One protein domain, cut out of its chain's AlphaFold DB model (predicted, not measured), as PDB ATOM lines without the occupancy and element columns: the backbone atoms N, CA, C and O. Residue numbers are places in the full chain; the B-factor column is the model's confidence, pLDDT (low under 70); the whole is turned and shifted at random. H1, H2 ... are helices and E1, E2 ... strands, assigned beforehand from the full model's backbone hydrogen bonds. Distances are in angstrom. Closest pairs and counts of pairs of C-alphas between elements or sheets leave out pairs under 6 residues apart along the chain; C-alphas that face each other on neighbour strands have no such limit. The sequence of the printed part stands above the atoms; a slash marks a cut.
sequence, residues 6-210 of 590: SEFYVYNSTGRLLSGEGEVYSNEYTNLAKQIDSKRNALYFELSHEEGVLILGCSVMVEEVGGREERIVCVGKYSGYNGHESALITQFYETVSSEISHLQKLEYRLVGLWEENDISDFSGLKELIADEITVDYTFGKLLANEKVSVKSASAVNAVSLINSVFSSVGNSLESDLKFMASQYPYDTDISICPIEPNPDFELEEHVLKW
ATOM      1  N   SER A   6     142.085 138.320 -19.638       77.25
ATOM      2  CA  SER A   6     142.019 136.860 -19.703       77.25
ATOM      3  C   SER A   6     142.196 136.386 -21.144       77.25
ATOM      4  O   SER A   6     141.279 136.522 -21.953       77.25
ATOM      5  N   GLU A   7     143.345 135.792 -21.454       88.44
ATOM      6  CA  GLU A   7     143.552 134.995 -22.669       88.44
ATOM      7  C   GLU A   7     143.208 133.531 -22.346       88.44
ATOM      8  O   GLU A   7     143.559 133.040 -21.271       88.44
ATOM      9  N   PHE A   8     142.507 132.822 -23.235       90.19
ATOM     10  CA  PHE A   8     142.089 131.435 -22.996       90.19
ATOM     11  C   PHE A   8     142.329 130.570 -24.234       90.19
ATOM     12  O   PHE A   8     142.046 130.977 -25.362       90.19
ATOM     13  N   TYR A   9     142.867 129.372 -24.010       91.88
ATOM     14  CA  TYR A   9     143.322 128.461 -25.050       91.88
ATOM     15  C   TYR A   9     142.886 127.032 -24.741       91.88
ATOM     16  O   TYR A   9     143.020 126.558 -23.612       91.88
ATOM     17  N   VAL A  10     142.419 126.324 -25.767       92.12
ATOM     18  CA  VAL A  10     141.947 124.939 -25.664       92.12
ATOM     19  C   VAL A  10     142.754 124.073 -26.621       92.12
ATOM     20  O   VAL A  10     142.855 124.394 -27.804       92.12
ATOM     21  N   TYR A  11     143.309 122.971 -26.130       92.00
ATOM     22  CA  TYR A  11     144.145 122.023 -26.868       92.00
ATOM     23  C   TYR A  11     143.581 120.602 -26.752       92.00
ATOM     24  O   TYR A  11     142.883 120.283 -25.793       92.00
ATOM     25  N   ASN A  12     143.924 119.715 -27.685       89.94
ATOM     26  CA  ASN A  12     143.775 118.269 -27.474       89.94
ATOM     27  C   ASN A  12     145.002 117.678 -26.743       89.94
ATOM     28  O   ASN A  12     146.031 118.340 -26.587       89.94
ATOM     29  N   SER A  13     144.937 116.394 -26.381       84.94
ATOM     30  CA  SER A  13     146.048 115.627 -25.782       84.94
ATOM     31  C   SER A  13     147.365 115.624 -26.583       84.94
ATOM     32  O   SER A  13     148.441 115.494 -26.004       84.94
ATOM     33  N   THR A  14     147.339 115.828 -27.909       86.19
ATOM     34  CA  THR A  14     148.577 115.962 -28.710       86.19
ATOM     35  C   THR A  14     149.202 117.363 -28.639       86.19
ATOM     36  O   THR A  14     150.242 117.607 -29.259       86.19
ATOM     37  N   GLY A  15     148.597 118.285 -27.882       85.50
ATOM     38  CA  GLY A  15     148.994 119.687 -27.767       85.50
ATOM     39  C   GLY A  15     148.708 120.500 -29.029       85.50
ATOM     40  O   GLY A  15     149.425 121.453 -29.310       85.50
ATOM     41  N   ARG A  16     147.705 120.114 -29.826       88.56
ATOM     42  CA  ARG A  16     147.212 120.900 -30.964       88.56
ATOM     43  C   ARG A  16     146.079 121.812 -30.497       88.56
ATOM     44  O   ARG A  16     145.119 121.325 -29.907       88.56
ATOM     45  N   LEU A  17     146.168 123.102 -30.825       89.00
ATOM     46  CA  LEU A  17     145.125 124.090 -30.533       89.00
ATOM     47  C   LEU A  17     143.786 123.742 -31.226       89.00
ATOM     48  O   LEU A  17     143.762 123.340 -32.394       89.00
ATOM     49  N   LEU A  18     142.692 123.928 -30.488       87.81
ATOM     50  CA  LEU A  18     141.290 123.742 -30.875       87.81
ATOM     51  C   LEU A  18     140.495 125.065 -30.819       87.81
ATOM     52  O   LEU A  18     139.721 125.327 -31.736       87.81
ATOM     53  N   SER A  19     140.711 125.883 -29.777       87.31
ATOM     54  CA  SER A  19     140.129 127.228 -29.568       87.31
ATOM     55  C   SER A  19     141.185 128.175 -28.971       87.31
ATOM     56  O   SER A  19     142.119 127.707 -28.314       87.31
ATOM     57  N   GLY A  20     141.049 129.484 -29.203       82.50
ATOM     58  CA  GLY A  20     141.992 130.540 -28.794       82.50
ATOM     59  C   GLY A  20     142.527 131.374 -29.972       82.50
ATOM     60  O   GLY A  20     142.590 130.896 -31.107       82.50
ATOM     61  N   GLU A  21     142.902 132.635 -29.726       69.94
ATOM     62  CA  GLU A  21     143.323 133.567 -30.786       69.94
ATOM     63  C   GLU A  21     144.821 133.476 -31.149       69.94
ATOM     64  O   GLU A  21     145.700 133.485 -30.290       69.94
ATOM     65  N   GLY A  22     145.108 133.496 -32.458       59.47
ATOM     66  CA  GLY A  22     146.436 133.763 -33.026       59.47
ATOM     67  C   GLY A  22     147.360 132.549 -33.213       59.47
ATOM     68  O   GLY A  22     147.851 131.954 -32.257       59.47
ATOM     69  N   GLU A  23     147.728 132.253 -34.469       49.81
ATOM     70  CA  GLU A  23     148.706 131.193 -34.798       49.81
ATOM     71  C   GLU A  23     150.067 131.393 -34.107       49.81
ATOM     72  O   GLU A  23     150.722 130.416 -33.745       49.81
ATOM     73  N   VAL A  24     150.485 132.645 -33.881       51.44
ATOM     74  CA  VAL A  24     151.769 132.979 -33.236       51.44
ATOM     75  C   VAL A  24     151.802 132.514 -31.774       51.44
ATOM     76  O   VAL A  24     152.775 131.881 -31.366       51.44
ATOM     77  N   TYR A  25     150.726 132.747 -31.016       52.97
ATOM     78  CA  TYR A  25     150.625 132.381 -29.597       52.97
ATOM     79  C   TYR A  25     150.289 130.899 -29.378       52.97
ATOM     80  O   TYR A  25     150.614 130.344 -28.332       52.97
ATOM     81  N   SER A  26     149.741 130.207 -30.386       55.88
ATOM     82  CA  SER A  26     149.424 128.769 -30.311       55.88
ATOM     83  C   SER A  26     150.611 127.877 -29.895       55.88
ATOM     84  O   SER A  26     150.418 126.814 -29.302       55.88
ATOM     85  N   ASN A  27     151.852 128.305 -30.164       66.25
ATOM     86  CA  ASN A  27     153.063 127.574 -29.783       66.25
ATOM     87  C   ASN A  27     153.521 127.840 -28.336       66.25
ATOM     88  O   ASN A  27     154.231 126.999 -27.790       66.25
ATOM     89  N   GLU A  28     153.120 128.957 -27.714       76.06
ATOM     90  CA  GLU A  28     153.560 129.384 -26.372       76.06
ATOM     91  C   GLU A  28     153.178 128.335 -25.319       76.06
ATOM     92  O   GLU A  28     154.039 127.766 -24.646       76.06
ATOM     93  N   TYR A  29     151.893 127.968 -25.273       87.56
ATOM     94  CA  TYR A  29     151.370 126.996 -24.309       87.56
ATOM     95  C   TYR A  29     151.263 125.561 -24.840       87.56
ATOM     96  O   TYR A  29     150.909 124.665 -24.079       87.56
ATOM     97  N   THR A  30     151.654 125.279 -26.089       90.12
ATOM     98  CA  THR A  30     151.652 123.910 -26.659       90.12
ATOM     99  C   THR A  30     152.462 122.910 -25.815       90.12
ATOM    100  O   THR A  30     152.080 121.744 -25.690       90.12
ATOM    101  N   ASN A  31     153.587 123.332 -25.225       91.12
ATOM    102  CA  ASN A  31     154.404 122.458 -24.372       91.12
ATOM    103  C   ASN A  31     153.824 122.320 -22.956       91.12
ATOM    104  O   ASN A  31     153.826 121.217 -22.407       91.12
ATOM    105  N   LEU A  32     153.264 123.402 -22.407       92.88
ATOM    106  CA  LEU A  32     152.543 123.387 -21.134       92.88
ATOM    107  C   LEU A  32     151.314 122.465 -21.205       92.88
ATOM    108  O   LEU A  32     151.117 121.634 -20.323       92.88
ATOM    109  N   ALA A  33     150.540 122.534 -22.289       94.00
ATOM    110  CA  ALA A  33     149.359 121.703 -22.488       94.00
ATOM    111  C   ALA A  33     149.704 120.201 -22.493       94.00
ATOM    112  O   ALA A  33     149.056 119.407 -21.813       94.00
ATOM    113  N   LYS A  34     150.789 119.812 -23.179       94.12
ATOM    114  CA  LYS A  34     151.310 118.430 -23.155       94.12
ATOM    115  C   LYS A  34     151.757 118.004 -21.757       94.12
ATOM    116  O   LYS A  34     151.530 116.860 -21.372       94.12
ATOM    117  N   GLN A  35     152.375 118.904 -20.988       93.50
ATOM    118  CA  GLN A  35     152.754 118.626 -19.602       93.50
ATOM    119  C   GLN A  35     151.507 118.360 -18.741       93.50
ATOM    120  O   GLN A  35     151.446 117.325 -18.076       93.50
ATOM    121  N   ILE A  36     150.502 119.238 -18.831       95.56
ATOM    122  CA  ILE A  36     149.214 119.157 -18.126       95.56
ATOM    123  C   ILE A  36     148.455 117.856 -18.439       95.56
ATOM    124  O   ILE A  36     147.955 117.227 -17.508       95.56
ATOM    125  N   ASP A  37     148.400 117.405 -19.700       95.12
ATOM    126  CA  ASP A  37     147.782 116.107 -20.025       95.12
ATOM    127  C   ASP A  37     148.619 114.923 -19.522       95.12
ATOM    128  O   ASP A  37     148.091 114.024 -18.868       95.12
ATOM    129  N   SER A  38     149.941 114.946 -19.739       93.62
ATOM    130  CA  SER A  38     150.832 113.842 -19.343       93.62
ATOM    131  C   SER A  38     150.820 113.553 -17.836       93.62
ATOM    132  O   SER A  38     151.022 112.413 -17.417       93.62
ATOM    133  N   LYS A  39     150.563 114.584 -17.023       94.00
ATOM    134  CA  LYS A  39     150.436 114.518 -15.562       94.00
ATOM    135  C   LYS A  39     148.983 114.488 -15.077       94.00
ATOM    136  O   LYS A  39     148.741 114.183 -13.908       94.00
ATOM    137  N   ARG A  40     148.024 114.706 -15.984       93.56
ATOM    138  CA  ARG A  40     146.576 114.689 -15.745       93.56
ATOM    139  C   ARG A  40     146.170 115.682 -14.655       93.56
ATOM    140  O   ARG A  40     145.631 115.306 -13.610       93.56
ATOM    141  N   ASN A  41     146.512 116.951 -14.858       95.75
ATOM    142  CA  ASN A  41     146.287 117.966 -13.834       95.75
ATOM    143  C   ASN A  41     144.799 118.288 -13.726       95.75
ATOM    144  O   ASN A  41     144.207 118.762 -14.691       95.75
ATOM    145  N   ALA A  42     144.237 118.098 -12.534       94.44
ATOM    146  CA  ALA A  42     142.978 118.726 -12.166       94.44
ATOM    147  C   ALA A  42     143.152 120.250 -12.196       94.44
ATOM    148  O   ALA A  42     142.412 120.934 -12.892       94.44
ATOM    149  N   LEU A  43     144.210 120.752 -11.544       95.44
ATOM    150  CA  LEU A  43     144.632 122.149 -11.602       95.44
ATOM    151  C   LEU A  43     146.150 122.260 -11.757       95.44
ATOM    152  O   LEU A  43     146.921 121.724 -10.962       95.44
ATOM    153  N   TYR A  44     146.560 123.002 -12.773       97.19
ATOM    154  CA  TYR A  44     147.847 123.668 -12.880       97.19
ATOM    155  C   TYR A  44     147.663 125.113 -12.416       97.19
ATOM    156  O   TYR A  44     146.749 125.789 -12.887       97.19
ATOM    157  N   PHE A  45     148.526 125.581 -11.522       94.69
ATOM    158  CA  PHE A  45     148.577 126.965 -11.069       94.69
ATOM    159  C   PHE A  45     150.030 127.442 -11.115       94.69
ATOM    160  O   PHE A  45     150.908 126.821 -10.510       94.69
ATOM    161  N   GLU A  46     150.272 128.559 -11.796       93.81
ATOM    162  CA  GLU A  46     151.540 129.288 -11.782       93.81
ATOM    163  C   GLU A  46     151.273 130.791 -11.701       93.81
ATOM    164  O   GLU A  46     150.699 131.372 -12.616       93.81
ATOM    165  N   LEU A  47     151.716 131.422 -10.616       89.38
ATOM    166  CA  LEU A  47     151.786 132.874 -10.494       89.38
ATOM    167  C   LEU A  47     153.227 133.317 -10.759       89.38
ATOM    168  O   LEU A  47     154.127 132.859 -10.054       89.38
ATOM    169  N   SER A  48     153.427 134.229 -11.715       87.88
ATOM    170  CA  SER A  48     154.633 135.059 -11.787       87.88
ATOM    171  C   SER A  48     154.337 136.429 -11.187       87.88
ATOM    172  O   SER A  48     153.456 137.155 -11.663       87.88
ATOM    173  N   HIS A  49     155.064 136.782 -10.128       77.94
ATOM    174  CA  HIS A  49     154.843 138.031  -9.407       77.94
ATOM    175  C   HIS A  49     155.506 139.228 -10.105       77.94
ATOM    176  O   HIS A  49     154.926 140.311 -10.129       77.94
ATOM    177  N   GLU A  50     156.683 139.048 -10.720       76.38
ATOM    178  CA  GLU A  50     157.354 140.130 -11.462       76.38
ATOM    179  C   GLU A  50     156.616 140.508 -12.757       76.38
ATOM    180  O   GLU A  50     156.570 141.687 -13.112       76.38
ATOM    181  N   GLU A  51     156.000 139.539 -13.446       77.50
ATOM    182  CA  GLU A  51     155.218 139.800 -14.664       77.50
ATOM    183  C   GLU A  51     153.762 140.215 -14.371       77.50
ATOM    184  O   GLU A  51     153.090 140.769 -15.244       77.50
ATOM    185  N   GLY A  52     153.255 139.967 -13.155       82.44
ATOM    186  CA  GLY A  52     151.847 140.188 -12.802       82.44
ATOM    187  C   GLY A  52     150.890 139.255 -13.558       82.44
ATOM    188  O   GLY A  52     149.769 139.652 -13.895       82.44
ATOM    189  N   VAL A  53     151.350 138.038 -13.866       88.12
ATOM    190  CA  VAL A  53     150.654 137.046 -14.698       88.12
ATOM    191  C   VAL A  53     150.333 135.808 -13.870       88.12
ATOM    192  O   VAL A  53     151.220 135.184 -13.288       88.12
ATOM    193  N   LEU A  54     149.061 135.415 -13.870       90.38
ATOM    194  CA  LEU A  54     148.595 134.139 -13.331       90.38
ATOM    195  C   LEU A  54     148.201 133.207 -14.483       90.38
ATOM    196  O   LEU A  54     147.362 133.558 -15.310       90.38
ATOM    197  N   ILE A  55     148.774 132.007 -14.524       93.00
ATOM    198  CA  ILE A  55     148.424 130.937 -15.461       93.00
ATOM    199  C   ILE A  55     147.684 129.840 -14.695       93.00
ATOM    200  O   ILE A  55     148.213 129.255 -13.747       93.00
ATOM    201  N   LEU A  56     146.469 129.531 -15.145       95.19
ATOM    202  CA  LEU A  56     145.685 128.380 -14.708       95.19
ATOM    203  C   LEU A  56     145.535 127.383 -15.860       95.19
ATOM    204  O   LEU A  56     145.487 127.768 -17.028       95.19
ATOM    205  N   GLY A  57     145.430 126.095 -15.552       95.69
ATOM    206  CA  GLY A  57     145.171 125.079 -16.571       95.69
ATOM    207  C   GLY A  57     144.641 123.764 -16.013       95.69
ATOM    208  O   GLY A  57     144.803 123.477 -14.832       95.69
ATOM    209  N   CYS A  58     144.017 122.948 -16.859       95.56
ATOM    210  CA  CYS A  58     143.480 121.639 -16.474       95.56
ATOM    211  C   CYS A  58     143.454 120.660 -17.655       95.56
ATOM    212  O   CYS A  58     143.268 121.067 -18.802       95.56
ATOM    213  N   SER A  59     143.600 119.366 -17.366       94.94
ATOM    214  CA  SER A  59     143.311 118.244 -18.265       94.94
ATOM    215  C   SER A  59     141.926 117.712 -17.896       94.94
ATOM    216  O   SER A  59     141.731 117.205 -16.793       94.94
ATOM    217  N   VAL A  60     140.965 117.867 -18.804       92.06
ATOM    218  CA  VAL A  60     139.591 117.365 -18.664       92.06
ATOM    219  C   VAL A  60     139.404 116.089 -19.476       92.06
ATOM    220  O   VAL A  60     139.958 115.926 -20.569       92.06
ATOM    221  N   MET A  61     138.566 115.202 -18.958       90.75
ATOM    222  CA  MET A  61     137.993 114.085 -19.696       90.75
ATOM    223  C   MET A  61     136.684 114.552 -20.336       90.75
ATOM    224  O   MET A  61     135.846 115.175 -19.678       90.75
ATOM    225  N   VAL A  62     136.526 114.274 -21.627       88.81
ATOM    226  CA  VAL A  62     135.352 114.654 -22.422       88.81
ATOM    227  C   VAL A  62     134.889 113.472 -23.264       88.81
ATOM    228  O   VAL A  62     135.701 112.641 -23.646       88.81
ATOM    229  N   GLU A  63     133.606 113.402 -23.586       87.25
ATOM    230  CA  GLU A  63     133.024 112.389 -24.470       87.25
ATOM    231  C   GLU A  63     132.460 113.081 -25.718       87.25
ATOM    232  O   GLU A  63     131.629 113.982 -25.606       87.25
ATOM    233  N   GLU A  64     132.914 112.688 -26.911       82.25
ATOM    234  CA  GLU A  64     132.262 113.075 -28.175       82.25
ATOM    235  C   GLU A  64     130.869 112.421 -28.228       82.25
ATOM    236  O   GLU A  64     130.750 111.228 -27.945       82.25
ATOM    237  N   VAL A  65     129.806 113.153 -28.589       70.75
ATOM    238  CA  VAL A  65     128.430 112.607 -28.595       70.75
ATOM    239  C   VAL A  65     128.309 111.377 -29.513       70.75
ATOM    240  O   VAL A  65     128.296 111.467 -30.739       70.75
ATOM    241  N   GLY A  66     128.205 110.194 -28.893       67.75
ATOM    242  CA  GLY A  66     128.174 108.895 -29.578       67.75
ATOM    243  C   GLY A  66     129.540 108.363 -30.049       67.75
ATOM    244  O   GLY A  66     129.576 107.356 -30.759       67.75
ATOM    245  N   GLY A  67     130.635 109.028 -29.676       77.75
ATOM    246  CA  GLY A  67     132.015 108.708 -30.035       77.75
ATOM    247  C   GLY A  67     132.768 107.954 -28.934       77.75
ATOM    248  O   GLY A  67     132.435 106.815 -28.597       77.75
ATOM    249  N   ARG A  68     133.847 108.557 -28.423       81.88
ATOM    250  CA  ARG A  68     134.696 108.011 -27.348       81.88
ATOM    251  C   ARG A  68     135.039 109.080 -26.318       81.88
ATOM    252  O   ARG A  68     134.940 110.274 -26.593       81.88
ATOM    253  N   GLU A  69     135.519 108.622 -25.166       84.44
ATOM    254  CA  GLU A  69     136.263 109.463 -24.233       84.44
ATOM    255  C   GLU A  69     137.578 109.938 -24.874       84.44
ATOM    256  O   GLU A  69     138.420 109.136 -25.290       84.44
ATOM    257  N   GLU A  70     137.754 111.254 -24.924       89.12
ATOM    258  CA  GLU A  70     138.975 111.953 -25.305       89.12
ATOM    259  C   GLU A  70     139.436 112.886 -24.171       89.12
ATOM    260  O   GLU A  70     138.849 112.953 -23.085       89.12
ATOM    261  N   ARG A  71     140.542 113.599 -24.407       90.25
ATOM    262  CA  ARG A  71     141.150 114.522 -23.446       90.25
ATOM    263  C   ARG A  71     141.418 115.874 -24.076       90.25
ATOM    264  O   ARG A  71     142.083 115.977 -25.112       90.25
ATOM    265  N   ILE A  72     140.923 116.899 -23.396       92.94
ATOM    266  CA  ILE A  72     141.130 118.304 -23.723       92.94
ATOM    267  C   ILE A  72     141.963 118.943 -22.615       92.94
ATOM    268  O   ILE A  72     141.860 118.579 -21.444       92.94
ATOM    269  N   VAL A  73     142.802 119.899 -22.993       95.12
ATOM    270  CA  VAL A  73     143.564 120.725 -22.064       95.12
ATOM    271  C   VAL A  73     143.181 122.179 -22.253       95.12
ATOM    272  O   VAL A  73     143.333 122.724 -23.345       95.12
ATOM    273  N   CYS A  74     142.726 122.812 -21.180       94.38
ATOM    274  CA  CYS A  74     142.442 124.240 -21.149       94.38
ATOM    275  C   CYS A  74     143.571 124.976 -20.422       94.38
ATOM    276  O   CYS A  74     144.083 124.480 -19.416       94.38
ATOM    277  N   VAL A  75     143.946 126.153 -20.924       94.94
ATOM    278  CA  VAL A  75     144.934 127.058 -20.322       94.94
ATOM    279  C   VAL A  75     144.372 128.478 -20.358       94.94
ATOM    280  O   VAL A  75     144.056 128.987 -21.433       94.94
ATOM    281  N   GLY A  76     144.253 129.109 -19.191       92.69
ATOM    282  CA  GLY A  76     143.858 130.507 -19.024       92.69
ATOM    283  C   GLY A  76     145.023 131.331 -18.481       92.69
ATOM    284  O   GLY A  76     145.654 130.936 -17.502       92.69
ATOM    285  N   LYS A  77     145.305 132.473 -19.106       91.06
ATOM    286  CA  LYS A  77     146.363 133.418 -18.724       91.06
ATOM    287  C   LYS A  77     145.712 134.739 -18.334       91.06
ATOM    288  O   LYS A  77     145.019 135.358 -19.139       91.06
ATOM    289  N   TYR A  78     145.951 135.161 -17.102       88.56
ATOM    290  CA  TYR A  78     145.319 136.308 -16.466       88.56
ATOM    291  C   TYR A  78     146.382 137.372 -16.193       88.56
ATOM    292  O   TYR A  78     147.163 137.263 -15.249       88.56
ATOM    293  N   SER A  79     146.429 138.381 -17.062       86.06
ATOM    294  CA  SER A  79     147.438 139.443 -17.034       86.06
ATOM    295  C   SER A  79     146.963 140.650 -16.229       86.06
ATOM    296  O   SER A  79     145.821 141.099 -16.379       86.06
ATOM    297  N   GLY A  80     147.861 141.204 -15.411       75.88
ATOM    298  CA  GLY A  80     147.550 142.285 -14.477       75.88
ATOM    299  C   GLY A  80     146.801 141.784 -13.243       75.88
ATOM    300  O   GLY A  80     145.876 142.459 -12.795       75.88
ATOM    301  N   TYR A  81     147.156 140.600 -12.737       72.12
ATOM    302  CA  TYR A  81     146.606 140.024 -11.508       72.12
ATOM    303  C   TYR A  81     147.089 140.794 -10.267       72.12
ATOM    304  O   TYR A  81     148.266 141.131 -10.179       72.12
ATOM    305  N   ASN A  82     146.197 141.071  -9.302       66.56
ATOM    306  CA  ASN A  82     146.517 141.890  -8.118       66.56
ATOM    307  C   ASN A  82     145.989 141.286  -6.801       66.56
ATOM    308  O   ASN A  82     145.531 142.032  -5.934       66.56
ATOM    309  N   GLY A  83     145.979 139.957  -6.648       61.94
ATOM    310  CA  GLY A  83     145.749 139.284  -5.354       61.94
ATOM    311  C   GLY A  83     144.364 139.435  -4.720       61.94
ATOM    312  O   GLY A  83     144.192 139.067  -3.558       61.94
ATOM    313  N   HIS A  84     143.388 140.010  -5.428       57.50
ATOM    314  CA  HIS A  84     142.084 140.384  -4.864       57.50
ATOM    315  C   HIS A  84     140.901 139.636  -5.500       57.50
ATOM    316  O   HIS A  84     139.794 139.663  -4.964       57.50
ATOM    317  N   GLU A  85     141.115 138.925  -6.608       67.06
ATOM    318  CA  GLU A  85     140.106 138.098  -7.271       67.06
ATOM    319  C   GLU A  85     139.948 136.713  -6.599       67.06
ATOM    320  O   GLU A  85     140.354 135.686  -7.138       67.06
ATOM    321  N   SER A  86     139.305 136.658  -5.426       60.88
ATOM    322  CA  SER A  86     139.105 135.423  -4.630       60.88
ATOM    323  C   SER A  86     138.222 134.331  -5.268       60.88
ATOM    324  O   SER A  86     138.021 133.274  -4.676       60.88
ATOM    325  N   ALA A  87     137.689 134.561  -6.470       76.62
ATOM    326  CA  ALA A  87     136.864 133.609  -7.222       76.62
ATOM    327  C   ALA A  87     137.529 133.111  -8.524       76.62
ATOM    328  O   ALA A  87     136.890 132.400  -9.301       76.62
ATOM    329  N   LEU A  88     138.785 133.494  -8.792       84.69
ATOM    330  CA  LEU A  88     139.411 133.344 -10.113       84.69
ATOM    331  C   LEU A  88     139.554 131.871 -10.541       84.69
ATOM    332  O   LEU A  88     139.214 131.538 -11.674       84.69
ATOM    333  N   ILE A  89     139.933 130.960  -9.633       87.50
ATOM    334  CA  ILE A  89     139.992 129.514  -9.933       87.50
ATOM    335  C   ILE A  89     138.609 128.972 -10.335       87.50
ATOM    336  O   ILE A  89     138.511 128.176 -11.265       87.50
ATOM    337  N   THR A  90     137.521 129.424  -9.706       84.38
ATOM    338  CA  THR A  90     136.171 128.983 -10.090       84.38
ATOM    339  C   THR A  90     135.717 129.597 -11.416       84.38
ATOM    340  O   THR A  90     135.145 128.890 -12.238       84.38
ATOM    341  N   GLN A  91     136.028 130.873 -11.668       86.44
ATOM    342  CA  GLN A  91     135.749 131.547 -12.948       86.44
ATOM    343  C   GLN A  91     136.515 130.913 -14.119       86.44
ATOM    344  O   GLN A  91     135.981 130.800 -15.224       86.44
ATOM    345  N   PHE A  92     137.745 130.448 -13.881       90.06
ATOM    346  CA  PHE A  92     138.499 129.649 -14.842       90.06
ATOM    347  C   PHE A  92     137.716 128.394 -15.236       90.06
ATOM    348  O   PHE A  92     137.493 128.168 -16.421       90.06
ATOM    349  N   TYR A  93     137.203 127.624 -14.276       88.38
ATOM    350  CA  TYR A  93     136.429 126.426 -14.600       88.38
ATOM    351  C   TYR A  93     135.029 126.692 -15.187       88.38
ATOM    352  O   TYR A  93     134.571 125.940 -16.046       88.38
ATOM    353  N   GLU A  94     134.351 127.771 -14.785       87.00
ATOM    354  CA  GLU A  94     133.127 128.235 -15.460       87.00
ATOM    355  C   GLU A  94     133.411 128.510 -16.953       87.00
ATOM    356  O   GLU A  94     132.628 128.117 -17.821       87.00
ATOM    357  N   THR A  95     134.588 129.074 -17.253       89.25
ATOM    358  CA  THR A  95     135.089 129.285 -18.623       89.25
ATOM    359  C   THR A  95     135.425 127.964 -19.329       89.25
ATOM    360  O   THR A  95     135.018 127.775 -20.472       89.25
ATOM    361  N   VAL A  96     136.090 127.014 -18.651       89.88
ATOM    362  CA  VAL A  96     136.371 125.652 -19.164       89.88
ATOM    363  C   VAL A  96     135.083 124.964 -19.625       89.88
ATOM    364  O   VAL A  96     135.026 124.466 -20.748       89.88
ATOM    365  N   SER A  97     134.041 124.973 -18.789       86.62
ATOM    366  CA  SER A  97     132.742 124.363 -19.109       86.62
ATOM    367  C   SER A  97     132.084 125.011 -20.333       86.62
ATOM    368  O   SER A  97     131.605 124.318 -21.238       86.62
ATOM    369  N   SER A  98     132.119 126.348 -20.395       86.25
ATOM    370  CA  SER A  98     131.584 127.138 -21.508       86.25
ATOM    371  C   SER A  98     132.305 126.850 -22.829       86.25
ATOM    372  O   SER A  98     131.652 126.549 -23.826       86.25
ATOM    373  N   GLU A  99     133.639 126.899 -22.850       87.81
ATOM    374  CA  GLU A  99     134.430 126.693 -24.071       87.81
ATOM    375  C   GLU A  99     134.285 125.270 -24.624       87.81
ATOM    376  O   GLU A  99     134.053 125.114 -25.822       87.81
ATOM    377  N   ILE A 100     134.334 124.233 -23.776       85.56
ATOM    378  CA  ILE A 100     134.127 122.835 -24.208       85.56
ATOM    379  C   ILE A 100     132.747 122.680 -24.862       85.56
ATOM    380  O   ILE A 100     132.644 122.151 -25.971       85.56
ATOM    381  N   SER A 101     131.707 123.227 -24.223       79.75
ATOM    382  CA  SER A 101     130.324 123.230 -24.728       79.75
ATOM    383  C   SER A 101     130.139 124.047 -26.018       79.75
ATOM    384  O   SER A 101     129.110 123.936 -26.688       79.75
ATOM    385  N   HIS A 102     131.110 124.890 -26.380       81.31
ATOM    386  CA  HIS A 102     131.092 125.737 -27.572       81.31
ATOM    387  C   HIS A 102     132.074 125.290 -28.671       81.31
ATOM    388  O   HIS A 102     132.151 125.937 -29.719       81.31
ATOM    389  N   LEU A 103     132.731 124.130 -28.530       81.94
ATOM    390  CA  LEU A 103     133.499 123.482 -29.602       81.94
ATOM    391  C   LEU A 103     132.578 122.888 -30.692       81.94
ATOM    392  O   LEU A 103     132.461 121.672 -30.850       81.94
ATOM    393  N   GLN A 104     131.970 123.763 -31.507       58.53
ATOM    394  CA  GLN A 104     130.942 123.491 -32.540       58.53
ATOM    395  C   GLN A 104     131.264 122.407 -33.597       58.53
ATOM    396  O   GLN A 104     130.441 122.141 -34.468       58.53
ATOM    397  N   LYS A 105     132.461 121.813 -33.588       63.06
ATOM    398  CA  LYS A 105     132.867 120.743 -34.513       63.06
ATOM    399  C   LYS A 105     132.772 119.330 -33.937       63.06
ATOM    400  O   LYS A 105     132.900 118.399 -34.724       63.06
ATOM    401  N   LEU A 106     132.667 119.184 -32.614       65.38
ATOM    402  CA  LEU A 106     132.939 117.915 -31.917       65.38
ATOM    403  C   LEU A 106     131.916 117.571 -30.815       65.38
ATOM    404  O   LEU A 106     132.018 116.505 -30.226       65.38
ATOM    405  N   GLU A 107     130.943 118.454 -30.540       74.81
ATOM    406  CA  GLU A 107     129.805 118.215 -29.624       74.81
ATOM    407  C   GLU A 107     130.195 117.509 -28.305       74.81
ATOM    408  O   GLU A 107     129.586 116.522 -27.905       74.81
ATOM    409  N   TYR A 108     131.244 117.996 -27.632       83.88
ATOM    410  CA  TYR A 108     131.780 117.348 -26.433       83.88
ATOM    411  C   TYR A 108     130.890 117.516 -25.195       83.88
ATOM    412  O   TYR A 108     130.520 118.629 -24.817       83.88
ATOM    413  N   ARG A 109     130.656 116.406 -24.490       83.25
ATOM    414  CA  ARG A 109     130.157 116.356 -23.110       83.25
ATOM    415  C   ARG A 109     131.342 116.354 -22.141       83.25
ATOM    416  O   ARG A 109     132.262 115.559 -22.308       83.25
ATOM    417  N   LEU A 110     131.330 117.209 -21.115       85.81
ATOM    418  CA  LEU A 110     132.299 117.128 -20.012       85.81
ATOM    419  C   LEU A 110     132.019 115.877 -19.159       85.81
ATOM    420  O   LEU A 110     130.862 115.601 -18.845       85.81
ATOM    421  N   VAL A 111     133.072 115.136 -18.800       87.44
ATOM    422  CA  VAL A 111     132.986 113.888 -18.015       87.44
ATOM    423  C   VAL A 111     133.602 114.044 -16.620       87.44
ATOM    424  O   VAL A 111     133.046 113.522 -15.657       87.44
ATOM    425  N   GLY A 112     134.720 114.766 -16.497       87.88
ATOM    426  CA  GLY A 112     135.417 115.005 -15.226       87.88
ATOM    427  C   GLY A 112     136.873 115.446 -15.420       87.88
ATOM    428  O   GLY A 112     137.275 115.795 -16.533       87.88
ATOM    429  N   LEU A 113     137.682 115.409 -14.359       89.19
ATOM    430  CA  LEU A 113     139.128 115.686 -14.376       89.19
ATOM    431  C   LEU A 113     139.957 114.402 -14.214       89.19
ATOM    432  O   LEU A 113     140.860 114.113 -15.004       89.19
ATOM    433  N   TRP A 114     139.654 113.626 -13.175       89.94
ATOM    434  CA  TRP A 114     140.330 112.385 -12.795       89.94
ATOM    435  C   TRP A 114     139.425 111.164 -12.927       89.94
ATOM    436  O   TRP A 114     139.900 110.128 -13.397       89.94
ATOM    437  N   GLU A 115     138.160 111.295 -12.522       86.00
ATOM    438  CA  GLU A 115     137.143 110.234 -12.509       86.00
ATOM    439  C   GLU A 115     135.796 110.759 -13.049       86.00
ATOM    440  O   GLU A 115     135.614 111.963 -13.234       86.00
ATOM    441  N   GLU A 116     134.854 109.863 -13.364       84.19
ATOM    442  CA  GLU A 116     133.555 110.245 -13.940       84.19
ATOM    443  C   GLU A 116     132.693 111.011 -12.921       84.19
ATOM    444  O   GLU A 116     132.465 110.538 -11.808       84.19
ATOM    445  N   ASN A 117     132.154 112.163 -13.325       79.38
ATOM    446  CA  ASN A 117     131.338 113.064 -12.503       79.38
ATOM    447  C   ASN A 117     132.057 113.649 -11.271       79.38
ATOM    448  O   ASN A 117     131.385 114.191 -10.391       79.38
ATOM    449  N   ASP A 118     133.396 113.607 -11.206       76.00
ATOM    450  CA  ASP A 118     134.138 114.261 -10.117       76.00
ATOM    451  C   ASP A 118     133.893 115.780 -10.076       76.00
ATOM    452  O   ASP A 118     133.871 116.363  -8.995       76.00
ATOM    453  N   ILE A 119     133.594 116.401 -11.223       68.38
ATOM    454  CA  ILE A 119     132.942 117.709 -11.296       68.38
ATOM    455  C   ILE A 119     131.809 117.699 -12.331       68.38
ATOM    456  O   ILE A 119     131.999 118.048 -13.497       68.38
ATOM    457  N   SER A 120     130.604 117.330 -11.884       57.47
ATOM    458  CA  SER A 120     129.363 117.470 -12.664       57.47
ATOM    459  C   SER A 120     129.002 118.931 -12.947       57.47
ATOM    460  O   SER A 120     128.508 119.252 -14.027       57.47
ATOM    461  N   ASP A 121     129.264 119.824 -11.991       56.16
ATOM    462  CA  ASP A 121     129.199 121.270 -12.163       56.16
ATOM    463  C   ASP A 121     130.127 121.984 -11.165       56.16
ATOM    464  O   ASP A 121     130.270 121.596 -10.008       56.16
ATOM    465  N   PHE A 122     130.781 123.058 -11.609       62.00
ATOM    466  CA  PHE A 122     131.825 123.743 -10.832       62.00
ATOM    467  C   PHE A 122     131.291 124.609  -9.670       62.00
ATOM    468  O   PHE A 122     132.053 125.363  -9.062       62.00
ATOM    469  N   SER A 123     129.998 124.504  -9.333       59.56
ATOM    470  CA  SER A 123     129.387 125.218  -8.206       59.56
ATOM    471  C   SER A 123     129.956 124.763  -6.857       59.56
ATOM    472  O   SER A 123     130.277 125.609  -6.022       59.56
ATOM    473  N   GLY A 124     130.184 123.455  -6.683       57.16
ATOM    474  CA  GLY A 124     130.680 122.864  -5.434       57.16
ATOM    475  C   GLY A 124     132.029 123.425  -4.970       57.16
ATOM    476  O   GLY A 124     132.268 123.533  -3.771       57.16
ATOM    477  N   LEU A 125     132.880 123.906  -5.886       63.50
ATOM    478  CA  LEU A 125     134.142 124.580  -5.539       63.50
ATOM    479  C   LEU A 125     133.955 125.900  -4.761       63.50
ATOM    480  O   LEU A 125     134.931 126.416  -4.220       63.50
ATOM    481  N   LYS A 126     132.734 126.450  -4.698       61.06
ATOM    482  CA  LYS A 126     132.382 127.633  -3.887       61.06
ATOM    483  C   LYS A 126     131.907 127.271  -2.478       61.06
ATOM    484  O   LYS A 126     131.941 128.124  -1.598       61.06
ATOM    485  N   GLU A 127     131.451 126.036  -2.274       60.56
ATOM    486  CA  GLU A 127     130.910 125.544  -0.999       60.56
ATOM    487  C   GLU A 127     131.937 124.698  -0.227       60.56
ATOM    488  O   GLU A 127     131.930 124.664   1.003       60.56
ATOM    489  N   LEU A 128     132.860 124.053  -0.945       68.06
ATOM    490  CA  LEU A 128     133.892 123.182  -0.392       68.06
ATOM    491  C   LEU A 128     135.149 123.975  -0.008       68.06
ATOM    492  O   LEU A 128     136.095 124.112  -0.790       68.06
ATOM    493  N   ILE A 129     135.156 124.478   1.224       71.19
ATOM    494  CA  ILE A 129     136.285 125.173   1.856       71.19
ATOM    495  C   ILE A 129     137.077 124.161   2.699       71.19
ATOM    496  O   ILE A 129     136.487 123.430   3.494       71.19
ATOM    497  N   ALA A 130     138.403 124.106   2.532       80.19
ATOM    498  CA  ALA A 130     139.264 123.285   3.391       80.19
ATOM    499  C   ALA A 130     139.323 123.861   4.814       80.19
ATOM    500  O   ALA A 130     139.264 125.080   4.985       80.19
ATOM    501  N   ASP A 131     139.430 123.009   5.839       87.50
ATOM    502  CA  ASP A 131     139.386 123.496   7.222       87.50
ATOM    503  C   ASP A 131     140.577 124.414   7.561       87.50
ATOM    504  O   ASP A 131     141.668 124.293   6.997       87.50
ATOM    505  N   GLU A 132     140.361 125.329   8.507       89.62
ATOM    506  CA  GLU A 132     141.320 126.377   8.878       89.62
ATOM    507  C   GLU A 132     142.696 125.819   9.282       89.62
ATOM    508  O   GLU A 132     143.715 126.407   8.929       89.62
ATOM    509  N   ILE A 133     142.755 124.648   9.929       91.75
ATOM    510  CA  ILE A 133     144.014 124.013  10.342       91.75
ATOM    511  C   ILE A 133     144.734 123.418   9.124       91.75
ATOM    512  O   ILE A 133     145.954 123.545   9.014       91.75
ATOM    513  N   THR A 134     144.005 122.818   8.176       93.19
ATOM    514  CA  THR A 134     144.583 122.322   6.911       93.19
ATOM    515  C   THR A 134     145.152 123.472   6.079       93.19
ATOM    516  O   THR A 134     146.258 123.367   5.533       93.19
ATOM    517  N   VAL A 135     144.423 124.587   6.005       92.75
ATOM    518  CA  VAL A 135     144.830 125.787   5.265       92.75
ATOM    519  C   VAL A 135     146.042 126.453   5.917       92.75
ATOM    520  O   VAL A 135     147.054 126.643   5.238       92.75
ATOM    521  N   ASP A 136     146.001 126.737   7.222       94.12
ATOM    522  CA  ASP A 136     147.105 127.410   7.913       94.12
ATOM    523  C   ASP A 136     148.334 126.500   8.100       94.12
ATOM    524  O   ASP A 136     149.459 126.991   8.019       94.12
ATOM    525  N   TYR A 137     148.195 125.173   8.217       95.12
ATOM    526  CA  TYR A 137     149.362 124.279   8.137       95.12
ATOM    527  C   TYR A 137     150.055 124.377   6.766       95.12
ATOM    528  O   TYR A 137     151.280 124.519   6.680       95.12
ATOM    529  N   THR A 138     149.270 124.334   5.685       94.81
ATOM    530  CA  THR A 138     149.782 124.376   4.305       94.81
ATOM    531  C   THR A 138     150.439 125.725   4.001       94.81
ATOM    532  O   THR A 138     151.575 125.770   3.523       94.81
ATOM    533  N   PHE A 139     149.775 126.832   4.342       94.12
ATOM    534  CA  PHE A 139     150.325 128.182   4.209       94.12
ATOM    535  C   PHE A 139     151.552 128.384   5.114       94.12
ATOM    536  O   PHE A 139     152.565 128.926   4.676       94.12
ATOM    537  N   GLY A 140     151.528 127.852   6.338       95.44
ATOM    538  CA  GLY A 140     152.657 127.863   7.264       95.44
ATOM    539  C   GLY A 140     153.915 127.201   6.709       95.44
ATOM    540  O   GLY A 140     155.011 127.742   6.861       95.44
ATOM    541  N   LYS A 141     153.792 126.076   5.993       94.88
ATOM    542  CA  LYS A 141     154.929 125.472   5.278       94.88
ATOM    543  C   LYS A 141     155.461 126.360   4.148       94.88
ATOM    544  O   LYS A 141     156.680 126.487   4.010       94.88
ATOM    545  N   LEU A 142     154.595 127.037   3.389       93.69
ATOM    546  CA  LEU A 142     155.036 128.008   2.375       93.69
ATOM    547  C   LEU A 142     155.795 129.188   3.011       93.69
ATOM    548  O   LEU A 142     156.871 129.546   2.524       93.69
ATOM    549  N   LEU A 143     155.288 129.723   4.132       93.62
ATOM    550  CA  LEU A 143     155.936 130.762   4.947       93.62
ATOM    551  C   LEU A 143     157.253 130.284   5.580       93.62
ATOM    552  O   LEU A 143     158.177 131.074   5.751       93.62
ATOM    553  N   ALA A 144     157.410 128.992   5.872       93.88
ATOM    554  CA  ALA A 144     158.682 128.409   6.308       93.88
ATOM    555  C   ALA A 144     159.737 128.286   5.176       93.88
ATOM    556  O   ALA A 144     160.885 127.926   5.465       93.88
ATOM    557  N   ASN A 145     159.372 128.661   3.938       93.06
ATOM    558  CA  ASN A 145     160.092 128.444   2.675       93.06
ATOM    559  C   ASN A 145     160.300 126.954   2.368       93.06
ATOM    560  O   ASN A 145     161.392 126.512   2.008       93.06
ATOM    561  N   GLU A 146     159.232 126.174   2.521       93.56
ATOM    562  CA  GLU A 146     159.213 124.742   2.239       93.56
ATOM    563  C   GLU A 146     158.152 124.395   1.188       93.56
ATOM    564  O   GLU A 146     157.245 125.186   0.917       93.56
ATOM    565  N   LYS A 147     158.298 123.215   0.577       94.88
ATOM    566  CA  LYS A 147     157.311 122.609  -0.330       94.88
ATOM    567  C   LYS A 147     156.329 121.751   0.467       94.88
ATOM    568  O   LYS A 147     156.712 121.197   1.502       94.88
ATOM    569  N   VAL A 148     155.099 121.608  -0.021       95.25
ATOM    570  CA  VAL A 148     154.046 120.776   0.584       95.25
ATOM    571  C   VAL A 148     153.682 119.623  -0.351       95.25
ATOM    572  O   VAL A 148     153.358 119.849  -1.516       95.25
ATOM    573  N   SER A 149     153.722 118.395   0.163       95.75
ATOM    574  CA  SER A 149     153.284 117.183  -0.543       95.75
ATOM    575  C   SER A 149     152.034 116.642   0.149       95.75
ATOM    576  O   SER A 149     152.061 116.360   1.346       95.75
ATOM    577  N   VAL A 150     150.925 116.516  -0.580       96.12
ATOM    578  CA  VAL A 150     149.625 116.106  -0.026       96.12
ATOM    579  C   VAL A 150     149.085 114.915  -0.804       96.12
ATOM    580  O   VAL A 150     148.927 114.979  -2.023       96.12
ATOM    581  N   LYS A 151     148.729 113.828  -0.114       96.00
ATOM    582  CA  LYS A 151     148.046 112.708  -0.777       96.00
ATOM    583  C   LYS A 151     146.533 112.911  -0.759       96.00
ATOM    584  O   LYS A 151     145.931 112.898   0.309       96.00
ATOM    585  N   SER A 152     145.893 113.018  -1.922       93.69
ATOM    586  CA  SER A 152     144.425 112.999  -2.024       93.69
ATOM    587  C   SER A 152     143.958 112.229  -3.249       93.69
ATOM    588  O   SER A 152     144.538 112.368  -4.322       93.69
ATOM    589  N   ALA A 153     142.901 111.435  -3.086       91.62
ATOM    590  CA  ALA A 153     142.237 110.735  -4.186       91.62
ATOM    591  C   ALA A 153     141.206 111.615  -4.920       91.62
ATOM    592  O   ALA A 153     140.861 111.316  -6.055       91.62
ATOM    593  N   SER A 154     140.737 112.705  -4.302       90.06
ATOM    594  CA  SER A 154     139.716 113.588  -4.878       90.06
ATOM    595  C   SER A 154     140.345 114.800  -5.565       90.06
ATOM    596  O   SER A 154     141.029 115.604  -4.922       90.06
ATOM    597  N   ALA A 155     140.045 114.967  -6.856       89.88
ATOM    598  CA  ALA A 155     140.387 116.165  -7.618       89.88
ATOM    599  C   ALA A 155     139.793 117.420  -6.957       89.88
ATOM    600  O   ALA A 155     140.489 118.417  -6.763       89.88
ATOM    601  N   VAL A 156     138.527 117.346  -6.534       87.44
ATOM    602  CA  VAL A 156     137.792 118.460  -5.917       87.44
ATOM    603  C   VAL A 156     138.440 118.898  -4.608       87.44
ATOM    604  O   VAL A 156     138.609 120.094  -4.387       87.44
ATOM    605  N   ASN A 157     138.865 117.954  -3.762       88.00
ATOM    606  CA  ASN A 157     139.513 118.265  -2.485       88.00
ATOM    607  C   ASN A 157     140.865 118.951  -2.720       88.00
ATOM    608  O   ASN A 157     141.185 119.934  -2.053       88.00
ATOM    609  N   ALA A 158     141.638 118.468  -3.697       91.88
ATOM    610  CA  ALA A 158     142.918 119.057  -4.071       91.88
ATOM    611  C   ALA A 158     142.763 120.499  -4.598       91.88
ATOM    612  O   ALA A 158     143.473 121.406  -4.163       91.88
ATOM    613  N   VAL A 159     141.795 120.731  -5.491       90.75
ATOM    614  CA  VAL A 159     141.481 122.062  -6.040       90.75
ATOM    615  C   VAL A 159     140.943 123.004  -4.954       90.75
ATOM    616  O   VAL A 159     141.382 124.151  -4.867       90.75
ATOM    617  N   SER A 160     140.051 122.512  -4.088       88.31
ATOM    618  CA  SER A 160     139.507 123.209  -2.912       88.31
ATOM    619  C   SER A 160     140.613 123.691  -1.964       88.31
ATOM    620  O   SER A 160     140.627 124.865  -1.582       88.31
ATOM    621  N   LEU A 161     141.584 122.829  -1.637       91.50
ATOM    622  CA  LEU A 161     142.712 123.200  -0.782       91.50
ATOM    623  C   LEU A 161     143.603 124.262  -1.439       91.50
ATOM    624  O   LEU A 161     143.923 125.257  -0.789       91.50
ATOM    625  N   ILE A 162     143.958 124.105  -2.721       92.31
ATOM    626  CA  ILE A 162     144.751 125.117  -3.444       92.31
ATOM    627  C   ILE A 162     144.015 126.464  -3.458       92.31
ATOM    628  O   ILE A 162     144.631 127.488  -3.177       92.31
ATOM    629  N   ASN A 163     142.700 126.475  -3.702       88.19
ATOM    630  CA  ASN A 163     141.896 127.700  -3.706       88.19
ATOM    631  C   ASN A 163     141.808 128.362  -2.316       88.19
ATOM    632  O   ASN A 163     141.921 129.583  -2.203       88.19
ATOM    633  N   SER A 164     141.662 127.566  -1.251       88.31
ATOM    634  CA  SER A 164     141.585 128.056   0.135       88.31
ATOM    635  C   SER A 164     142.928 128.625   0.620       88.31
ATOM    636  O   SER A 164     142.973 129.694   1.233       88.31
ATOM    637  N   VAL A 165     144.042 127.962   0.287       90.44
ATOM    638  CA  VAL A 165     145.403 128.447   0.580       90.44
ATOM    639  C   VAL A 165     145.723 129.694  -0.237       90.44
ATOM    640  O   VAL A 165     146.152 130.687   0.339       90.44
ATOM    641  N   PHE A 166     145.446 129.705  -1.541       85.56
ATOM    642  CA  PHE A 166     145.641 130.883  -2.393       85.56
ATOM    643  C   PHE A 166     144.844 132.098  -1.893       85.56
ATOM    644  O   PHE A 166     145.399 133.189  -1.775       85.56
ATOM    645  N   SER A 167     143.587 131.895  -1.487       82.25
ATOM    646  CA  SER A 167     142.747 132.944  -0.884       82.25
ATOM    647  C   SER A 167     143.285 133.461   0.457       82.25
ATOM    648  O   SER A 167     143.053 134.616   0.800       82.25
ATOM    649  N   SER A 168     144.016 132.625   1.204       81.25
ATOM    650  CA  SER A 168     144.663 132.991   2.476       81.25
ATOM    651  C   SER A 168     146.038 133.645   2.288       81.25
ATOM    652  O   SER A 168     146.507 134.357   3.174       81.25
ATOM    653  N   VAL A 169     146.671 133.413   1.133       78.56
ATOM    654  CA  VAL A 169     147.942 134.019   0.708       78.56
ATOM    655  C   VAL A 169     147.731 135.417   0.114       78.56
ATOM    656  O   VAL A 169     148.464 136.338   0.469       78.56
ATOM    657  N   GLY A 170     146.757 135.595  -0.785       71.75
ATOM    658  CA  GLY A 170     146.502 136.872  -1.470       71.75
ATOM    659  C   GLY A 170     147.756 137.468  -2.135       71.75
ATOM    660  O   GLY A 170     148.551 136.753  -2.737       71.75
ATOM    661  N   ASN A 171     147.962 138.783  -1.985       65.50
ATOM    662  CA  ASN A 171     149.186 139.491  -2.413       65.50
ATOM    663  C   ASN A 171     150.394 139.289  -1.473       65.50
ATOM    664  O   ASN A 171     151.405 139.967  -1.625       65.50
ATOM    665  N   SER A 172     150.296 138.469  -0.425       64.69
ATOM    666  CA  SER A 172     151.247 138.546   0.692       64.69
ATOM    667  C   SER A 172     152.486 137.661   0.554       64.69
ATOM    668  O   SER A 172     153.458 137.857   1.285       64.69
ATOM    669  N   LEU A 173     152.493 136.756  -0.425       66.19
ATOM    670  CA  LEU A 173     153.708 136.166  -0.985       66.19
ATOM    671  C   LEU A 173     154.041 136.898  -2.290       66.19
ATOM    672  O   LEU A 173     153.612 136.496  -3.367       66.19
ATOM    673  N   GLU A 174     154.819 137.973  -2.173       71.50
ATOM    674  CA  GLU A 174     155.351 138.759  -3.295       71.50
ATOM    675  C   GLU A 174     156.498 137.990  -3.989       71.50
ATOM    676  O   GLU A 174     157.674 138.353  -3.938       71.50
ATOM    677  N   SER A 175     156.160 136.824  -4.542       77.75
ATOM    678  CA  SER A 175     157.080 135.836  -5.107       77.75
ATOM    679  C   SER A 175     156.341 134.868  -6.024       77.75
ATOM    680  O   SER A 175     155.175 134.569  -5.772       77.75
ATOM    681  N   ASP A 176     157.038 134.300  -7.004       87.94
ATOM    682  CA  ASP A 176     156.474 133.257  -7.864       87.94
ATOM    683  C   ASP A 176     156.034 132.020  -7.056       87.94
ATOM    684  O   ASP A 176     156.699 131.611  -6.097       87.94
ATOM    685  N   LEU A 177     154.910 131.416  -7.453       89.50
ATOM    686  CA  LEU A 177     154.285 130.278  -6.767       89.50
ATOM    687  C   LEU A 177     153.751 129.261  -7.775       89.50
ATOM    688  O   LEU A 177     153.008 129.629  -8.688       89.50
ATOM    689  N   LYS A 178     154.065 127.973  -7.579       94.31
ATOM    690  CA  LYS A 178     153.524 126.879  -8.406       94.31
ATOM    691  C   LYS A 178     152.785 125.848  -7.558       94.31
ATOM    692  O   LYS A 178     153.388 125.195  -6.706       94.31
ATOM    693  N   PHE A 179     151.494 125.658  -7.823       95.38
ATOM    694  CA  PHE A 179     150.643 124.688  -7.126       95.38
ATOM    695  C   PHE A 179     150.042 123.696  -8.127       95.38
ATOM    696  O   PHE A 179     149.602 124.085  -9.207       95.38
ATOM    697  N   MET A 180     150.033 122.406  -7.785       96.62
ATOM    698  CA  MET A 180     149.594 121.341  -8.692       96.62
ATOM    699  C   MET A 180     148.621 120.394  -7.993       96.62
ATOM    700  O   MET A 180     148.982 119.762  -7.004       96.62
ATOM    701  N   ALA A 181     147.426 120.233  -8.554       96.31
ATOM    702  CA  ALA A 181     146.558 119.087  -8.306       96.31
ATOM    703  C   ALA A 181     146.609 118.190  -9.548       96.31
ATOM    704  O   ALA A 181     146.186 118.605 -10.625       96.31
ATOM    705  N   SER A 182     147.145 116.972  -9.439       95.94
ATOM    706  CA  SER A 182     147.362 116.074 -10.589       95.94
ATOM    707  C   SER A 182     147.292 114.591 -10.216       95.94
ATOM    708  O   SER A 182     147.254 114.266  -9.035       95.94
ATOM    709  N   GLN A 183     147.296 113.667 -11.186       93.88
ATOM    710  CA  GLN A 183     147.351 112.226 -10.869       93.88
ATOM    711  C   GLN A 183     148.774 111.711 -10.572       93.88
ATOM    712  O   GLN A 183     148.918 110.575 -10.128       93.88
ATOM    713  N   TYR A 184     149.826 112.516 -10.788       93.69
ATOM    714  CA  TYR A 184     151.228 112.095 -10.652       93.69
ATOM    715  C   TYR A 184     152.110 113.200 -10.033       93.69
ATOM    716  O   TYR A 184     152.049 114.325 -10.523       93.69
ATOM    717  N   PRO A 185     153.025 112.901  -9.082       92.25
ATOM    718  CA  PRO A 185     153.735 113.916  -8.290       92.25
ATOM    719  C   PRO A 185     154.484 114.982  -9.102       92.25
ATOM    720  O   PRO A 185     155.065 114.682 -10.153       92.25
ATOM    721  N   TYR A 186     154.541 116.203  -8.574       91.81
ATOM    722  CA  TYR A 186     155.313 117.332  -9.099       91.81
ATOM    723  C   TYR A 186     156.360 117.819  -8.087       91.81
ATOM    724  O   TYR A 186     156.175 117.703  -6.881       91.81
ATOM    725  N   ASP A 187     157.441 118.435  -8.578       92.06
ATOM    726  CA  ASP A 187     158.416 119.138  -7.731       92.06
ATOM    727  C   ASP A 187     158.074 120.639  -7.607       92.06
ATOM    728  O   ASP A 187     158.841 121.517  -8.002       92.06
ATOM    729  N   THR A 188     156.891 120.946  -7.078       94.06
ATOM    730  CA  THR A 188     156.315 122.304  -6.973       94.06
ATOM    731  C   THR A 188     156.125 122.747  -5.519       94.06
ATOM    732  O   THR A 188     156.460 122.009  -4.596       94.06
ATOM    733  N   ASP A 189     155.640 123.969  -5.278       94.88
ATOM    734  CA  ASP A 189     155.474 124.505  -3.917       94.88
ATOM    735  C   ASP A 189     154.343 123.825  -3.151       94.88
ATOM    736  O   ASP A 189     154.466 123.573  -1.953       94.88
ATOM    737  N   ILE A 190     153.284 123.458  -3.872       96.12
ATOM    738  CA  ILE A 190     152.305 122.460  -3.448       96.12
ATOM    739  C   ILE A 190     152.210 121.408  -4.561       96.12
ATOM    740  O   ILE A 190     152.048 121.761  -5.734       96.12
ATOM    741  N   SER A 191     152.294 120.129  -4.197       97.31
ATOM    742  CA  SER A 191     151.930 118.983  -5.038       97.31
ATOM    743  C   SER A 191     150.855 118.170  -4.323       97.31
ATOM    744  O   SER A 191     151.047 117.752  -3.181       97.31
ATOM    745  N   ILE A 192     149.718 117.962  -4.988       97.06
ATOM    746  CA  ILE A 192     148.613 117.134  -4.507       97.06
ATOM    747  C   ILE A 192     148.321 116.054  -5.548       97.06
ATOM    748  O   ILE A 192     147.934 116.374  -6.677       97.06
ATOM    749  N   CYS A 193     148.485 114.781  -5.179       95.25
ATOM    750  CA  CYS A 193     148.104 113.656  -6.039       95.25
ATOM    751  C   CYS A 193     147.724 112.384  -5.251       95.25
ATOM    752  O   CYS A 193     148.059 112.267  -4.069       95.25
ATOM    753  N   PRO A 194     147.068 111.385  -5.874       94.31
ATOM    754  CA  PRO A 194     146.674 110.146  -5.189       94.31
ATOM    755  C   PRO A 194     147.850 109.258  -4.749       94.31
ATOM    756  O   PRO A 194     147.674 108.372  -3.911       94.31
ATOM    757  N   ILE A 195     149.039 109.478  -5.320       93.69
ATOM    758  CA  ILE A 195     150.220 108.607  -5.214       93.69
ATOM    759  C   ILE A 195     151.495 109.363  -4.793       93.69
ATOM    760  O   ILE A 195     152.599 108.981  -5.184       93.69
ATOM    761  N   GLU A 196     151.364 110.430  -3.995       91.31
ATOM    762  CA  GLU A 196     152.528 111.078  -3.370       91.31
ATOM    763  C   GLU A 196     153.342 110.039  -2.570       91.31
ATOM    764  O   GLU A 196     152.765 109.330  -1.735       91.31
ATOM    765  N   PRO A 197     154.667 109.916  -2.793       85.81
ATOM    766  CA  PRO A 197     155.475 108.888  -2.140       85.81
ATOM    767  C   PRO A 197     155.770 109.211  -0.670       85.81
ATOM    768  O   PRO A 197     155.857 108.296   0.145       85.81
ATOM    769  N   ASN A 198     155.909 110.497  -0.328       89.31
ATOM    770  CA  ASN A 198     156.211 110.982   1.023       89.31
ATOM    771  C   ASN A 198     155.341 112.213   1.365       89.31
ATOM    772  O   ASN A 198     155.882 113.311   1.494       89.31
ATOM    773  N   PRO A 199     154.007 112.061   1.467       93.25
ATOM    774  CA  PRO A 199     153.118 113.171   1.783       93.25
ATOM    775  C   PRO A 199     153.306 113.639   3.229       93.25
ATOM    776  O   PRO A 199     153.441 112.819   4.138       93.25
ATOM    777  N   ASP A 200     153.241 114.955   3.439       93.44
ATOM    778  CA  ASP A 200     153.157 115.580   4.761       93.44
ATOM    779  C   ASP A 200     151.880 115.123   5.487       93.44
ATOM    780  O   ASP A 200     151.917 114.731   6.653       93.44
ATOM    781  N   PHE A 201     150.753 115.134   4.768       94.25
ATOM    782  CA  PHE A 201     149.449 114.663   5.231       94.25
ATOM    783  C   PHE A 201     148.619 114.093   4.071       94.25
ATOM    784  O   PHE A 201     148.890 114.339   2.892       94.25
ATOM    785  N   GLU A 202     147.596 113.309   4.405       94.81
ATOM    786  CA  GLU A 202     146.566 112.887   3.453       94.81
ATOM    787  C   GLU A 202     145.337 113.798   3.597       94.81
ATOM    788  O   GLU A 202     145.070 114.297   4.685       94.81
ATOM    789  N   LEU A 203     144.607 114.058   2.514       91.00
ATOM    790  CA  LEU A 203     143.463 114.973   2.494       91.00
ATOM    791  C   LEU A 203     142.187 114.200   2.149       91.00
ATOM    792  O   LEU A 203     141.947 113.867   0.983       91.00
ATOM    793  N   GLU A 204     141.367 113.954   3.167       86.31
ATOM    794  CA  GLU A 204     140.087 113.242   3.094       86.31
ATOM    795  C   GLU A 204     138.973 114.185   3.561       86.31
ATOM    796  O   GLU A 204     139.132 114.852   4.578       86.31
ATOM    797  N   GLU A 205     137.852 114.257   2.833       80.44
ATOM    798  CA  GLU A 205     136.695 115.103   3.204       80.44
ATOM    799  C   GLU A 205     137.070 116.572   3.529       80.44
ATOM    800  O   GLU A 205     136.513 117.183   4.434       80.44
ATOM    801  N   HIS A 206     138.026 117.142   2.781       77.38
ATOM    802  CA  HIS A 206     138.590 118.497   2.963       77.38
ATOM    803  C   HIS A 206     139.365 118.738   4.277       77.38
ATOM    804  O   HIS A 206     139.757 119.874   4.545       77.38
ATOM    805  N   VAL A 207     139.649 117.676   5.041       80.62
ATOM    806  CA  VAL A 207     140.359 117.715   6.327       80.62
ATOM    807  C   VAL A 207     141.687 116.956   6.253       80.62
ATOM    808  O   VAL A 207     141.773 115.863   5.682       80.62
ATOM    809  N   LEU A 208     142.735 117.515   6.863       87.62
ATOM    810  CA  LEU A 208     144.040 116.865   6.987       87.62
ATOM    811  C   LEU A 208     143.969 115.582   7.834       87.62
ATOM    812  O   LEU A 208     143.352 115.523   8.901       87.62
ATOM    813  N   LYS A 209     144.673 114.546   7.383       88.50
ATOM    814  CA  LYS A 209     144.839 113.262   8.064       88.50
ATOM    815  C   LYS A 209     146.325 112.948   8.185       88.50
ATOM    816  O   LYS A 209     147.033 112.768   7.193       88.50
ATOM    817  N   TRP A 210     146.806 112.851   9.418       82.38
ATOM    818  CA  TRP A 210     148.174 112.425   9.694       82.38
ATOM    819  C   TRP A 210     148.289 110.898   9.668       82.38
ATOM    820  O   TRP A 210     147.583 110.218  10.409       82.38
TER     821      TRP A 210
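What this domain is: This is residues 6 to 210 of the 590 residues of an uncharacterized protein of Methanolobus tindarius DSM 2278 (UniProt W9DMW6). One long, twisted sheet of eleven strands runs the length of the domain and curls round H2 and H4, which lie over one face; H1 crosses the other face, and H3 packs on H4 near the end of the sheet that holds E7, E10 and E11. The long antiparallel strands E1, E5, E4 and E3 make one half of the sheet, and the short strands E8, E9, E7, E10 and E11 carry it on beyond E3, while E6 is a branch beside the far part of E4. The printed part has 205 residues, with four named helices and eleven named strands in the order E1 E2 H1 E3 E4 E5 H2 E6 H3 E7 H4 E8 E9 E10 E11. The class is mixed, helices and strands, and the sheet is mixed too, with the pairs E8 and E9, E9 and E7, and E7 and E10 parallel and its other neighbour pairs antiparallel. The whole is compact, with a radius of gyration of the C-alphas of 16.3 A and spans of 48 by 36 by 29 A.

Where its parts are: The longest strand by residues is E4, residues 53 to 64, 33.1 A from first to last C-alpha; it bends by 56 degrees at residue 61. E5, residues 69 to 79, spans 32.8 A, E1, residues 6 to 12, 20.2 A, and E3, residues 43 to 48, 16.3 A. C-alpha 6, where E1 begins, is at (142.019, 136.860, -19.703). The shorter strands are E2, residues 17 to 19, E6, 108 to 112, E7, 148 to 151, E8, 177 to 181, E9, 190 to 193, E10, 201 to 204, and E11, 207 to 209, which ends with C-alpha 209 at (144.839, 113.262, 8.064). The helices are H1, residues 30 to 39, 14.6 A, H2, 88 to 101, 20.0 A, H3, 132 to 143, 15.8 A, and H4, 155 to 169, 21.1 A; C-alpha 155 is at (140.387, 116.165, -7.618).

How they stand to each other: The sheet is branched at E4, with E3 and E6 on one side of it and E5 on the other side. E3, E4 and E5 form a meander, each strand the antiparallel neighbour of the one before: N 46 and O 55 are 2.9 A apart, and N 58 and O 74 are 3.0 A apart. E6 pairs with E4 through N 63 and O 109, 2.8 A. E1 is antiparallel to E5, with N 9 and O 75 at 2.9 A, and forms a hairpin with the edge strand E2, with N 10 and O 19 at 2.9 A. E3 is antiparallel to E8, with N 45 and O 179 at 3.0 A. E9 is parallel to E8, N 192 and O 180 at 2.8 A, and to E7, N 191 and O 148 at 2.9 A. E10 is parallel to E7, N 203 and O 151 at 2.8 A, and forms a hairpin with E11, N 209 and O 202 at 2.7 A. H1 is on the sheet at a height of 7.4 A, over E4 and E5, and runs across the strands, at 65 degrees to E4 on the local plane; its closest C-alphas to E4 are those of Asp 37 and Ser 59, 5.3 A. H2 and H4 are on the opposite face from H1. They are close but not clearly touching, the closest C-alphas being those of Ile 89 and Asn 163, 6.8 A. H3 touches H4 with its residues 134 to 139 alone, at a steep tilt of 64 degrees, the same way; the closest C-alphas are those of Val 135 and Val 165, 5.4 A. In H1, H2, H3 and H4 every O i to N i+4 pair is within hydrogen-bond range.

The domain as a whole: The two C-alphas farthest apart, those of Gly 66 and Ala 144, are 51.0 A apart. The printed part has no cut. The one long link, residues 113 to 131, joins E6 to H3. The mean pLDDT of the printed part is 85.0; it is under 70 at residues 21 to 27, 66, 82 to 86, 104 to 106, 119 to 128 and 171 to 173.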